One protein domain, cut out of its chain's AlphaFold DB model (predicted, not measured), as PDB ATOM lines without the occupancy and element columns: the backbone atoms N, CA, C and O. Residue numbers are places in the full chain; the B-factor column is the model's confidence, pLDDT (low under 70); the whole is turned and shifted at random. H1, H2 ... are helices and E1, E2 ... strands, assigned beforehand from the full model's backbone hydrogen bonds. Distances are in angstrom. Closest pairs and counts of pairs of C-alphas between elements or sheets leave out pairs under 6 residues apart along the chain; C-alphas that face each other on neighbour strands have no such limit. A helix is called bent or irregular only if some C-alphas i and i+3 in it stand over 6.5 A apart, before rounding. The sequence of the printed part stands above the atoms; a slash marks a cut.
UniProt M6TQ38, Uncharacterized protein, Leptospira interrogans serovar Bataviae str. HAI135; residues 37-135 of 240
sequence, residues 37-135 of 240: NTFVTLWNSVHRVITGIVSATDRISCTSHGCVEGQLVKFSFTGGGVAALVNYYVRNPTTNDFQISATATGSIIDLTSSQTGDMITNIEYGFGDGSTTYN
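AT A GLANCE: This is residues 37 to 135 of the 240 residues of an uncharacterized protein of Leptospira interrogans serovar Bataviae str. HAI135 (UniProt M6TQ38). With little regular structure, the domain is one small sheet of seven short strands curled like part of a barrel, with H1 and E8 together beyond one end. The 99 printed residues hold H1, then E1 to E8; the sheet's order is E1 E7 E4 E5 E6 E3 E2, all antiparallel. The class is mostly strand, with 38 residues in named elements; it is compact, radius of gyration of the C-alphas 12.6 A, spanning 39 by 23 by 22 A.

IN THESE COORDINATES: The sheet holds E1, residues 47 to 50, E7, 117 to 120, E4, 72 to 75, E5, 87 to 91, 13.0 A long, E6, 97 to 101, 14.0 A, E3, 59 to 61, and E2, 52 to 54. H1, residues 40 to 46, begins at C-alpha 40 (39.451, 18.763, 9.417); E8, 133 to 135, ends at C-alpha 135 (49.131, 26.881, 7.622).

HOW THE PARTS SIT: In this folded sheet, bent back on itself, leaf E1 E7 E4 faces E6 E3 E2, with E5 as hinge. E4 E5 E6 form a meander, each strand the antiparallel neighbour of the one before; E3 E4 E5 E6 and E4 E5 E6 E7 are Greek keys, the first strand the antiparallel neighbour of the fourth. In hairpin E5 and E6, N 89 and O 101 are 2.9 A apart, within hydrogen-bond range. H1 only grazes the sheet, and 2 of its 3 O i to N i+4 pairs are within range. E8 pairs with no named strand; its closest C-alpha to H1 is Tyr 134, 7.6 A from that of Trp 43.

THE WHOLE: The farthest C-alphas, Thr 38 and Ala 56, are 39.6 A apart. The printed part has no cut; links E4 to E5, E6 to E7 and E7 to E8 are long. No printed residue is under 70 in pLDDT.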
ATOM      1  N   ASN A  37      42.671  17.196   5.630       96.75
ATOM      2  CA  ASN A  37      41.937  15.948   5.857       96.75
ATOM      3  C   ASN A  37      42.177  15.391   7.262       96.75
ATOM      4  O   ASN A  37      41.230  15.014   7.947       96.75
ATOM      5  N   THR A  38      43.434  15.360   7.714       97.50
ATOM      6  CA  THR A  38      43.763  14.838   9.050       97.50
ATOM      7  C   THR A  38      43.235  15.742  10.163       97.50
ATOM      8  O   THR A  38      42.795  15.244  11.195       97.50
ATOM      9  N   PHE A  39      43.258  17.064   9.963       97.44
ATOM     10  CA  PHE A  39      42.898  18.060  10.980       97.44
ATOM     11  C   PHE A  39      41.641  18.857  10.591       97.44
ATOM     12  O   PHE A  39      41.540  20.064  10.817       97.44
ATOM     13  N   VAL A  40      40.658  18.163  10.011       97.00
ATOM     14  CA  VAL A  40      39.451  18.763   9.417       97.00
ATOM     15  C   VAL A  40      38.627  19.584  10.407       97.00
ATOM     16  O   VAL A  40      38.088  20.626  10.046       97.00
ATOM     17  N   THR A  41      38.555  19.175  11.675       96.62
ATOM     18  CA  THR A  41      37.797  19.913  12.694       96.62
ATOM     19  C   THR A  41      38.385  21.301  12.939       96.62
ATOM     20  O   THR A  41      37.638  22.272  13.049       96.62
ATOM     21  N   LEU A  42      39.717  21.416  12.975       97.75
ATOM     22  CA  LEU A  42      40.382  22.708  13.091       97.75
ATOM     23  C   LEU A  42      40.199  23.526  11.808       97.75
ATOM     24  O   LEU A  42      39.829  24.695  11.895       97.75
ATOM     25  N   TRP A  43      40.388  22.920  10.633       98.00
ATOM     26  CA  TRP A  43      40.167  23.607   9.358       98.00
ATOM     27  C   TRP A  43      38.755  24.204   9.261       98.00
ATOM     28  O   TRP A  43      38.606  25.408   9.070       98.00
ATOM     29  N   ASN A  44      37.719  23.405   9.525       96.88
ATOM     30  CA  ASN A  44      36.321  23.839   9.474       96.88
ATOM     31  C   ASN A  44      35.987  24.933  10.504       96.88
ATOM     32  O   ASN A  44      35.043  25.699  10.310       96.88
ATOM     33  N   SER A  45      36.751  25.048  11.598       96.44
ATOM     34  CA  SER A  45      36.535  26.119  12.577       96.44
ATOM     35  C   SER A  45      36.862  27.507  12.008       96.44
ATOM     36  O   SER A  45      36.154  28.470  12.313       96.44
ATOM     37  N   VAL A  46      37.847  27.598  11.106       97.12
ATOM     38  CA  VAL A  46      38.342  28.864  10.533       97.12
ATOM     39  C   VAL A  46      37.987  29.066   9.059       97.12
ATOM     40  O   VAL A  46      38.005  30.197   8.587       97.12
ATOM     41  N   HIS A  47      37.663  28.004   8.319       98.00
ATOM     42  CA  HIS A  47      37.382  28.053   6.882       98.00
ATOM     43  C   HIS A  47      35.909  28.304   6.571       98.00
ATOM     44  O   HIS A  47      35.019  27.744   7.211       98.00
ATOM     45  N   ARG A  48      35.647  29.119   5.552       98.25
ATOM     46  CA  ARG A  48      34.327  29.330   4.956       98.25
ATOM     47  C   ARG A  48      34.435  29.342   3.435       98.25
ATOM     48  O   ARG A  48      35.481  29.684   2.889       98.25
ATOM     49  N   VAL A  49      33.330  29.038   2.762       97.94
ATOM     50  CA  VAL A  49      33.225  29.102   1.297       97.94
ATOM     51  C   VAL A  49      32.440  30.347   0.899       97.94
ATOM     52  O   VAL A  49      31.334  30.578   1.391       97.94
ATOM     53  N   ILE A  50      33.017  31.138   0.002       98.62
ATOM     54  CA  ILE A  50      32.370  32.276  -0.643       98.62
ATOM     55  C   ILE A  50      31.632  31.775  -1.878       98.62
ATOM     56  O   ILE A  50      32.235  31.182  -2.776       98.62
ATOM     57  N   THR A  51      30.325  32.018  -1.923       98.31
ATOM     58  CA  THR A  51      29.440  31.534  -2.995       98.31
ATOM     59  C   THR A  51      29.203  32.566  -4.091       98.31
ATOM     60  O   THR A  51      28.691  32.222  -5.154       98.31
ATOM     61  N   GLY A  52      29.587  33.820  -3.860       98.31
ATOM     62  CA  GLY A  52      29.474  34.886  -4.844       98.31
ATOM     63  C   GLY A  52      29.773  36.255  -4.251       98.31
ATOM     64  O   GLY A  52      29.808  36.429  -3.031       98.31
ATOM     65  N   ILE A  53      29.926  37.238  -5.135       98.56
ATOM     66  CA  ILE A  53      29.930  38.657  -4.777       98.56
ATOM     67  C   ILE A  53      28.785  39.347  -5.519       98.56
ATOM     68  O   ILE A  53      28.603  39.153  -6.722       98.56
ATOM     69  N   VAL A  54      28.024  40.164  -4.794       98.38
ATOM     70  CA  VAL A  54      26.937  40.998  -5.309       98.38
ATOM     71  C   VAL A  54      27.437  42.437  -5.403       98.38
ATOM     72  O   VAL A  54      27.257  43.233  -4.478       98.38
ATOM     73  N   SER A  55      28.062  42.761  -6.538       97.31
ATOM     74  CA  SER A  55      28.708  44.057  -6.799       97.31
ATOM     75  C   SER A  55      27.779  45.256  -6.622       97.31
ATOM     76  O   SER A  55      28.178  46.266  -6.070       97.31
ATOM     77  N   ALA A  56      26.497  45.130  -6.980       97.56
ATOM     78  CA  ALA A  56      25.518  46.213  -6.822       97.56
ATOM     79  C   ALA A  56      25.316  46.687  -5.365       97.56
ATOM     80  O   ALA A  56      24.705  47.728  -5.139       97.56
ATOM     81  N   THR A  57      25.771  45.905  -4.384       97.94
ATOM     82  CA  THR A  57      25.623  46.195  -2.948       97.94
ATOM     83  C   THR A  57      26.920  45.991  -2.160       97.94
ATOM     84  O   THR A  57      26.903  46.038  -0.930       97.94
ATOM     85  N   ASP A  58      28.030  45.710  -2.846       98.62
ATOM     86  CA  ASP A  58      29.325  45.366  -2.248       98.62
ATOM     87  C   ASP A  58      29.275  44.203  -1.244       98.62
ATOM     88  O   ASP A  58      30.046  44.155  -0.282       98.62
ATOM     89  N   ARG A  59      28.355  43.250  -1.438       98.56
ATOM     90  CA  ARG A  59      28.157  42.137  -0.497       98.56
ATOM     91  C   ARG A  59      28.853  40.871  -0.963       98.56
ATOM     92  O   ARG A  59      28.714  40.447  -2.107       98.56
ATOM     93  N   ILE A  60      29.564  40.241  -0.041       98.81
ATOM     94  CA  ILE A  60      30.185  38.931  -0.190       98.81
ATOM     95  C   ILE A  60      29.233  37.900   0.410       98.81
ATOM     96  O   ILE A  60      28.944  37.937   1.606       98.81
ATOM     97  N   SER A  61      28.760  36.969  -0.415       98.62
ATOM     98  CA  SER A  61      27.833  35.914  -0.010       98.62
ATOM     99  C   SER A  61      28.579  34.753   0.645       98.62
ATOM    100  O   SER A  61      29.459  34.134   0.042       98.62
ATOM    101  N   CYS A  62      28.204  34.430   1.881       98.50
ATOM    102  CA  CYS A  62      28.758  33.323   2.649       98.50
ATOM    103  C   CYS A  62      27.744  32.852   3.699       98.50
ATOM    104  O   CYS A  62      27.557  33.488   4.731       98.50
ATOM    105  N   THR A  63      27.059  31.739   3.451       97.88
ATOM    106  CA  THR A  63      25.989  31.257   4.339       97.88
ATOM    107  C   THR A  63      26.511  30.909   5.731       97.88
ATOM    108  O   THR A  63      27.492  30.179   5.862       97.88
ATOM    109  N   SER A  64      25.817  31.379   6.774       96.88
ATOM    110  CA  SER A  64      26.130  31.074   8.177       96.88
ATOM    111  C   SER A  64      27.610  31.290   8.533       96.88
ATOM    112  O   SER A  64      28.222  30.497   9.254       96.88
ATOM    113  N   HIS A  65      28.208  32.366   8.018       97.38
ATOM    114  CA  HIS A  65      29.642  32.618   8.153       97.38
ATOM    115  C   HIS A  65      30.083  32.833   9.613       97.38
ATOM    116  O   HIS A  65      31.199  32.454   9.982       97.38
ATOM    117  N   GLY A  66      29.200  33.384  10.455       97.12
ATOM    118  CA  GLY A  66      29.451  33.618  11.883       97.12
ATOM    119  C   GLY A  66      30.441  34.751  12.167       97.12
ATOM    120  O   GLY A  66      30.967  34.834  13.273       97.12
ATOM    121  N   CYS A  67      30.721  35.596  11.172       97.75
ATOM    122  CA  CYS A  67      31.621  36.737  11.328       97.75
ATOM    123  C   CYS A  67      30.919  37.901  12.029       97.75
ATOM    124  O   CYS A  67      29.715  38.100  11.864       97.75
ATOM    125  N   VAL A  68      31.698  38.705  12.747       97.12
ATOM    126  CA  VAL A  68      31.225  39.901  13.457       97.12
ATOM    127  C   VAL A  68      31.855  41.176  12.898       97.12
ATOM    128  O   VAL A  68      32.872  41.128  12.206       97.12
ATOM    129  N   GLU A  69      31.249  42.327  13.198       97.44
ATOM    130  CA  GLU A  69      31.754  43.644  12.790       97.44
ATOM    131  C   GLU A  69      33.208  43.840  13.249       97.44
ATOM    132  O   GLU A  69      33.552  43.573  14.401       97.44
ATOM    133  N   GLY A  70      34.067  44.311  12.344       97.06
ATOM    134  CA  GLY A  70      35.479  44.584  12.616       97.06
ATOM    135  C   GLY A  70      36.373  43.342  12.700       97.06
ATOM    136  O   GLY A  70      37.570  43.476  12.955       97.06
ATOM    137  N   GLN A  71      35.843  42.136  12.478       97.94
ATOM    138  CA  GLN A  71      36.649  40.916  12.425       97.94
ATOM    139  C   GLN A  71      37.579  40.909  11.208       97.94
ATOM    140  O   GLN A  71      37.182  41.308  10.116       97.94
ATOM    141  N   LEU A  72      38.800  40.397  11.380       98.56
ATOM    142  CA  LEU A  72      39.735  40.191  10.278       98.56
ATOM    143  C   LEU A  72      39.429  38.903   9.508       98.56
ATOM    144  O   LEU A  72      39.256  37.838  10.100       98.56
ATOM    145  N   VAL A  73      39.433  38.997   8.182       98.69
ATOM    146  CA  VAL A  73      39.289  37.872   7.249       98.69
ATOM    147  C   VAL A  73      40.323  37.961   6.129       98.69
ATOM    148  O   VAL A  73      40.895  39.021   5.870       98.69
ATOM    149  N   LYS A  74      40.568  36.837   5.460       98.06
ATOM    150  CA  LYS A  74      41.479  36.726   4.314       98.06
ATOM    151  C   LYS A  74      40.860  35.811   3.264       98.06
ATOM    152  O   LYS A  74      40.225  34.821   3.628       98.06
ATOM    153  N   PHE A  75      41.068  36.119   1.986       98.62
ATOM    154  CA  PHE A  75      40.522  35.365   0.851       98.62
ATOM    155  C   PHE A  75      41.620  34.656   0.058       98.62
ATOM    156  O   PHE A  75      42.765  35.121   0.011       98.62
ATOM    157  N   SER A  76      41.268  33.535  -0.574       97.88
ATOM    158  CA  SER A  76      42.180  32.754  -1.420       97.88
ATOM    159  C   SER A  76      42.248  33.242  -2.870       97.88
ATOM    160  O   SER A  76      43.062  32.741  -3.641       97.88
ATOM    161  N   PHE A  77      41.384  34.178  -3.261       98.00
ATOM    162  CA  PHE A  77      41.190  34.602  -4.645       98.00
ATOM    163  C   PHE A  77      41.439  36.103  -4.829       98.00
ATOM    164  O   PHE A  77      41.327  36.890  -3.889       98.00
ATOM    165  N   THR A  78      41.754  36.483  -6.069       98.12
ATOM    166  CA  THR A  78      41.902  37.873  -6.515       98.12
ATOM    167  C   THR A  78      40.888  38.148  -7.620       98.12
ATOM    168  O   THR A  78      40.766  37.357  -8.551       98.12
ATOM    169  N   GLY A  79      40.196  39.281  -7.539       98.00
ATOM    170  CA  GLY A  79      39.169  39.694  -8.492       98.00
ATOM    171  C   GLY A  79      38.028  40.436  -7.801       98.00
ATOM    172  O   GLY A  79      37.880  40.364  -6.584       98.00
ATOM    173  N   GLY A  80      37.231  41.177  -8.571       96.56
ATOM    174  CA  GLY A  80      36.038  41.858  -8.054       96.56
ATOM    175  C   GLY A  80      36.304  42.856  -6.926       96.56
ATOM    176  O   GLY A  80      35.450  43.015  -6.069       96.56
ATOM    177  N   GLY A  81      37.484  43.486  -6.891       97.00
ATOM    178  CA  GLY A  81      37.902  44.396  -5.811       97.00
ATOM    179  C   GLY A  81      38.635  43.720  -4.641       97.00
ATOM    180  O   GLY A  81      39.167  44.409  -3.772       97.00
ATOM    181  N   VAL A  82      38.734  42.386  -4.633       98.56
ATOM    182  CA  VAL A  82      39.456  41.602  -3.618       98.56
ATOM    183  C   VAL A  82      40.842  41.204  -4.129       98.56
ATOM    184  O   VAL A  82      41.003  40.825  -5.290       98.56
ATOM    185  N   ALA A  83      41.843  41.250  -3.254       98.38
ATOM    186  CA  ALA A  83      43.177  40.710  -3.477       98.38
ATOM    187  C   ALA A  83      43.425  39.519  -2.540       98.38
ATOM    188  O   ALA A  83      43.188  39.600  -1.331       98.38
ATOM    189  N   ALA A  84      43.929  38.415  -3.093       97.75
ATOM    190  CA  ALA A  84      44.255  37.226  -2.318       97.75
ATOM    191  C   ALA A  84      45.307  37.534  -1.245       97.75
ATOM    192  O   ALA A  84      46.205  38.351  -1.444       97.75
ATOM    193  N   LEU A  85      45.218  36.830  -0.116       96.56
ATOM    194  CA  LEU A  85      46.154  36.915   1.013       96.56
ATOM    195  C   LEU A  85      46.227  38.277   1.728       96.56
ATOM    196  O   LEU A  85      46.970  38.405   2.703       96.56
ATOM    197  N   VAL A  86      45.421  39.253   1.313       97.88
ATOM    198  CA  VAL A  86      45.269  40.540   1.994       97.88
ATOM    199  C   VAL A  86      44.262  40.412   3.135       97.88
ATOM    200  O   VAL A  86      43.258  39.703   3.034       97.88
ATOM    201  N   ASN A  87      44.557  41.090   4.244       97.94
ATOM    202  CA  ASN A  87      43.676  41.154   5.402       97.94
ATOM    203  C   ASN A  87      42.594  42.213   5.172       97.94
ATOM    204  O   ASN A  87      42.907  43.365   4.870       97.94
ATOM    205  N   TYR A  88      41.341  41.835   5.389       98.62
ATOM    206  CA  TYR A  88      40.183  42.719   5.305       98.62
ATOM    207  C   TYR A  88      39.406  42.710   6.613       98.62
ATOM    208  O   TYR A  88      39.417  41.716   7.338       98.62
ATOM    209  N   TYR A  89      38.707  43.803   6.896       98.75
ATOM    210  CA  TYR A  89      37.800  43.907   8.032       98.75
ATOM    211  C   TYR A  89      36.370  43.659   7.567       98.75
ATOM    212  O   TYR A  89      35.924  44.270   6.598       98.75
ATOM    213  N   VAL A  90      35.658  42.774   8.260       98.69
ATOM    214  CA  VAL A  90      34.235  42.491   8.047       98.69
ATOM    215  C   VAL A  90      33.409  43.693   8.475       98.69
ATOM    216  O   VAL A  90      33.589  44.209   9.578       98.69
ATOM    217  N   ARG A  91      32.484  44.110   7.613       98.69
ATOM    218  CA  ARG A  91      31.593  45.253   7.796       98.69
ATOM    219  C   ARG A  91      30.152  44.865   7.507       98.69
ATOM    220  O   ARG A  91      29.884  44.082   6.600       98.69
ATOM    221  N   ASN A  92      29.224  45.423   8.272       98.00
ATOM    222  CA  ASN A  92      27.784  45.232   8.121       98.00
ATOM    223  C   ASN A  92      27.378  43.752   7.919       98.00
ATOM    224  O   ASN A  92      26.656  43.449   6.956       98.00
ATOM    225  N   PRO A  93      27.855  42.818   8.769       98.44
ATOM    226  CA  PRO A  93      27.535  41.407   8.619       98.44
ATOM    227  C   PRO A  93      26.051  41.149   8.878       98.44
ATOM    228  O   PRO A  93      25.458  41.691   9.812       98.44
ATOM    229  N   THR A  94      25.462  40.280   8.064       98.62
ATOM    230  CA  THR A  94      24.210  39.591   8.381       98.62
ATOM    231  C   THR A  94      24.532  38.144   8.761       98.62
ATOM    232  O   THR A  94      25.652  37.823   9.142       98.62
ATOM    233  N   THR A  95      23.555  37.242   8.697       98.31
ATOM    234  CA  THR A  95      23.806  35.805   8.858       98.31
ATOM    235  C   THR A  95      24.515  35.194   7.645       98.31
ATOM    236  O   THR A  95      25.231  34.204   7.796       98.31
ATOM    237  N   ASN A  96      24.286  35.734   6.442       98.50
ATOM    238  CA  ASN A  96      24.621  35.059   5.181       98.50
ATOM    239  C   ASN A  96      25.487  35.884   4.231       98.50
ATOM    240  O   ASN A  96      25.836  35.401   3.153       98.50
ATOM    241  N   ASP A  97      25.814  37.115   4.599       98.75
ATOM    242  CA  ASP A  97      26.655  37.990   3.804       98.75
ATOM    243  C   ASP A  97      27.238  39.123   4.652       98.75
ATOM    244  O   ASP A  97      26.800  39.407   5.768       98.75
ATOM    245  N   PHE A  98      28.242  39.790   4.106       98.88
ATOM    246  CA  PHE A  98      28.889  40.937   4.727       98.88
ATOM    247  C   PHE A  98      29.547  41.806   3.653       98.88
ATOM    248  O   PHE A  98      29.687  41.395   2.504       98.88
ATOM    249  N   GLN A  99      29.953  43.010   4.026       98.81
ATOM    250  CA  GLN A  99      30.799  43.902   3.232       98.81
ATOM    251  C   GLN A  99      32.210  43.917   3.835       98.81
ATOM    252  O   GLN A  99      32.425  43.399   4.933       98.81
ATOM    253  N   ILE A 100      33.190  44.506   3.150       98.75
ATOM    254  CA  ILE A 100      34.571  44.576   3.654       98.75
ATOM    255  C   ILE A 100      35.167  45.978   3.565       98.75
ATOM    256  O   ILE A 100      34.794  46.772   2.706       98.75
ATOM    257  N   SER A 101      36.131  46.266   4.440       98.69
ATOM    258  CA  SER A 101      36.975  47.465   4.389       98.69
ATOM    259  C   SER A 101      38.458  47.127   4.581       98.69
ATOM    260  O   SER A 101      38.812  46.102   5.163       98.69
ATOM    261  N   ALA A 102      39.348  48.004   4.104       97.62
ATOM    262  CA  ALA A 102      40.802  47.841   4.256       97.62
ATOM    263  C   ALA A 102      41.310  48.184   5.673       97.62
ATOM    264  O   ALA A 102      42.379  47.742   6.088       97.62
ATOM    265  N   THR A 103      40.547  48.973   6.430       96.44
ATOM    266  CA  THR A 103      40.848  49.352   7.819       96.44
ATOM    267  C   THR A 103      39.644  49.080   8.719       96.44
ATOM    268  O   THR A 103      38.523  48.947   8.222       96.44
ATOM    269  N   ALA A 104      39.866  49.016  10.037       92.19
ATOM    270  CA  ALA A 104      38.871  48.577  11.024       92.19
ATOM    271  C   ALA A 104      37.524  49.310  10.951       92.19
ATOM    272  O   ALA A 104      36.478  48.696  11.131       92.19
ATOM    273  N   THR A 105      37.543  50.603  10.638       90.12
ATOM    274  CA  THR A 105      36.344  51.442  10.491       90.12
ATOM    275  C   THR A 105      36.347  52.196   9.157       90.12
ATOM    276  O   THR A 105      35.806  53.295   9.064       90.12
ATOM    277  N   GLY A 106      37.029  51.651   8.144       95.00
ATOM    278  CA  GLY A 106      37.250  52.319   6.858       95.00
ATOM    279  C   GLY A 106      36.015  52.394   5.963       95.00
ATOM    280  O   GLY A 106      34.942  51.901   6.302       95.00
ATOM    281  N   SER A 107      36.168  52.986   4.781       97.88
ATOM    282  CA  SER A 107      35.135  52.918   3.744       97.88
ATOM    283  C   SER A 107      34.939  51.481   3.262       97.88
ATOM    284  O   SER A 107      35.892  50.692   3.250       97.88
ATOM    285  N   ILE A 108      33.710  51.157   2.861       98.62
ATOM    286  CA  ILE A 108      33.409  49.898   2.178       98.62
ATOM    287  C   ILE A 108      34.196  49.849   0.866       98.62
ATOM    288  O   ILE A 108      34.323  50.860   0.174       98.62
ATOM    289  N   ILE A 109      34.777  48.689   0.572       98.50
ATOM    290  CA  ILE A 109      35.458  48.430  -0.693       98.50
ATOM    291  C   ILE A 109      34.403  48.236  -1.777       98.50
ATOM    292  O   ILE A 109      33.515  47.404  -1.619       98.50
ATOM    293  N   ASP A 110      34.563  48.973  -2.873       98.38
ATOM    294  CA  ASP A 110      33.782  48.819  -4.099       98.38
ATOM    295  C   ASP A 110      34.101  47.469  -4.760       98.38
ATOM    296  O   ASP A 110      35.241  47.216  -5.182       98.38
ATOM    297  N   LEU A 111      33.115  46.574  -4.798       98.44
ATOM    298  CA  LEU A 111      33.254  45.242  -5.367       98.44
ATOM    299  C   LEU A 111      32.698  45.215  -6.788       98.44
ATOM    300  O   LEU A 111      31.525  45.463  -7.026       98.44
ATOM    301  N   THR A 112      33.523  44.830  -7.757       98.12
ATOM    302  CA  THR A 112      33.220  45.080  -9.179       98.12
ATOM    303  C   THR A 112      32.748  43.857  -9.963       98.12
ATOM    304  O   THR A 112      32.189  43.996 -11.050       98.12
ATOM    305  N   SER A 113      32.940  42.644  -9.441       97.31
ATOM    306  CA  SER A 113      32.521  41.407 -10.110       97.31
ATOM    307  C   SER A 113      32.352  40.241  -9.138       97.31
ATOM    308  O   SER A 113      32.963  40.215  -8.071       97.31
ATOM    309  N   SER A 114      31.520  39.262  -9.516       97.81
ATOM    310  CA  SER A 114      31.322  38.055  -8.708       97.81
ATOM    311  C   SER A 114      32.610  37.236  -8.610       97.81
ATOM    312  O   SER A 114      33.298  37.047  -9.614       97.81
ATOM    313  N   GLN A 115      32.915  36.724  -7.417       97.94
ATOM    314  CA  GLN A 115      34.002  35.777  -7.164       97.94
ATOM    315  C   GLN A 115      33.516  34.647  -6.259       97.94
ATOM    316  O   GLN A 115      32.603  34.831  -5.453       97.94
ATOM    317  N   THR A 116      34.157  33.488  -6.374       98.06
ATOM    318  CA  THR A 116      33.944  32.336  -5.489       98.06
ATOM    319  C   THR A 116      35.292  31.815  -5.011       98.06
ATOM    320  O   THR A 116      36.308  32.021  -5.677       98.06
ATOM    321  N   GLY A 117      35.314  31.150  -3.860       97.25
ATOM    322  CA  GLY A 117      36.539  30.566  -3.319       97.25
ATOM    323  C   GLY A 117      36.517  30.457  -1.804       97.25
ATOM    324  O   GLY A 117      35.453  30.480  -1.185       97.25
ATOM    325  N   ASP A 118      37.696  30.348  -1.205       98.06
ATOM    326  CA  ASP A 118      37.838  30.128   0.228       98.06
ATOM    327  C   ASP A 118      38.074  31.441   0.984       98.06
ATOM    328  O   ASP A 118      38.770  32.354   0.527       98.06
ATOM    329  N   MET A 119      37.534  31.495   2.197       98.56
ATOM    330  CA  MET A 119      37.801  32.520   3.197       98.56
ATOM    331  C   MET A 119      38.306  31.867   4.483       98.56
ATOM    332  O   MET A 119      37.816  30.816   4.896       98.56
ATOM    333  N   ILE A 120      39.252  32.528   5.146       98.31
ATOM    334  CA  ILE A 120      39.660  32.213   6.515       98.31
ATOM    335  C   ILE A 120      39.213  33.347   7.445       98.31
ATOM    336  O   ILE A 120      39.455  34.522   7.163       98.31
ATOM    337  N   THR A 121      38.581  32.985   8.563       97.69
ATOM    338  CA  THR A 121      38.006  33.904   9.565       97.69
ATOM    339  C   THR A 121      38.937  34.217  10.738       97.69
ATOM    340  O   THR A 121      38.634  35.084  11.555       97.69
ATOM    341  N   ASN A 122      40.083  33.537  10.818       97.12
ATOM    342  CA  ASN A 122      41.206  33.914  11.669       97.12
ATOM    343  C   ASN A 122      42.469  33.998  10.810       97.12
ATOM    344  O   ASN A 122      43.047  32.981  10.430       97.12
ATOM    345  N   ILE A 123      42.901  35.225  10.530       96.88
ATOM    346  CA  ILE A 123      43.975  35.513   9.576       96.88
ATOM    347  C   ILE A 123      45.368  35.021   9.989       96.88
ATOM    348  O   ILE A 123      46.286  35.098   9.165       96.88
ATOM    349  N   GLU A 124      45.530  34.527  11.222       97.00
ATOM    350  CA  GLU A 124      46.747  33.837  11.658       97.00
ATOM    351  C   GLU A 124      46.950  32.511  10.908       97.00
ATOM    352  O   GLU A 124      48.081  32.052  10.769       97.00
ATOM    353  N   TYR A 125      45.871  31.905  10.402       98.25
ATOM    354  CA  TYR A 125      45.938  30.725   9.546       98.25
ATOM    355  C   TYR A 125      46.133  31.120   8.076       98.25
ATOM    356  O   TYR A 125      45.749  32.205   7.629       98.25
ATOM    357  N   GLY A 126      46.723  30.210   7.303       97.69
ATOM    358  CA  GLY A 126      46.961  30.380   5.868       97.69
ATOM    359  C   GLY A 126      46.326  29.273   5.033       97.69
ATOM    360  O   GLY A 126      45.995  28.208   5.546       97.69
ATOM    361  N   PHE A 127      46.191  29.505   3.727       98.12
ATOM    362  CA  PHE A 127      45.558  28.553   2.806       98.12
ATOM    363  C   PHE A 127      46.430  27.343   2.438       98.12
ATOM    364  O   PHE A 127      45.938  26.459   1.735       98.12
ATOM    365  N   GLY A 128      47.686  27.272   2.898       97.00
ATOM    366  CA  GLY A 128      48.611  26.198   2.541       97.00
ATOM    367  C   GLY A 128      48.909  26.181   1.044       97.00
ATOM    368  O   GLY A 128      49.109  27.221   0.422       97.00
ATOM    369  N   ASP A 129      48.883  24.985   0.468       96.50
ATOM    370  CA  ASP A 129      48.947  24.722  -0.976       96.50
ATOM    371  C   ASP A 129      47.658  25.090  -1.739       96.50
ATOM    372  O   ASP A 129      47.556  24.838  -2.937       96.50
ATOM    373  N   GLY A 130      46.651  25.641  -1.054       94.69
ATOM    374  CA  GLY A 130      45.362  25.997  -1.642       94.69
ATOM    375  C   GLY A 130      44.412  24.816  -1.856       94.69
ATOM    376  O   GLY A 130      43.320  25.031  -2.371       94.69
ATOM    377  N   SER A 131      44.775  23.591  -1.453       94.75
ATOM    378  CA  SER A 131      43.957  22.402  -1.726       94.75
ATOM    379  C   SER A 131      43.973  21.375  -0.596       94.75
ATOM    380  O   SER A 131      42.932  21.100   0.000       94.75
ATOM    381  N   THR A 132      45.137  20.817  -0.257       97.56
ATOM    382  CA  THR A 132      45.246  19.668   0.658       97.56
ATOM    383  C   THR A 132      45.762  20.038   2.047       97.56
ATOM    384  O   THR A 132      45.639  19.255   2.996       97.56
ATOM    385  N   THR A 133      46.297  21.248   2.199       98.44
ATOM    386  CA  THR A 133      46.930  21.734   3.429       98.44
ATOM    387  C   THR A 133      46.453  23.128   3.824       98.44
ATOM    388  O   THR A 133      45.806  23.832   3.050       98.44
ATOM    389  N   TYR A 134      46.753  23.523   5.057       98.50
ATOM    390  CA  TYR A 134      46.590  24.885   5.561       98.50
ATOM    391  C   TYR A 134      47.707  25.197   6.560       98.50
ATOM    392  O   TYR A 134      48.252  24.287   7.189       98.50
ATOM    393  N   ASN A 135      48.086  26.468   6.685       98.56
ATOM    394  CA  ASN A 135      49.131  26.881   7.622       98.56
ATOM    395  C   ASN A 135      48.528  27.157   8.996       98.56
ATOM    396  O   ASN A 135      47.499  27.828   9.097       98.56
TER     397      ASN A 135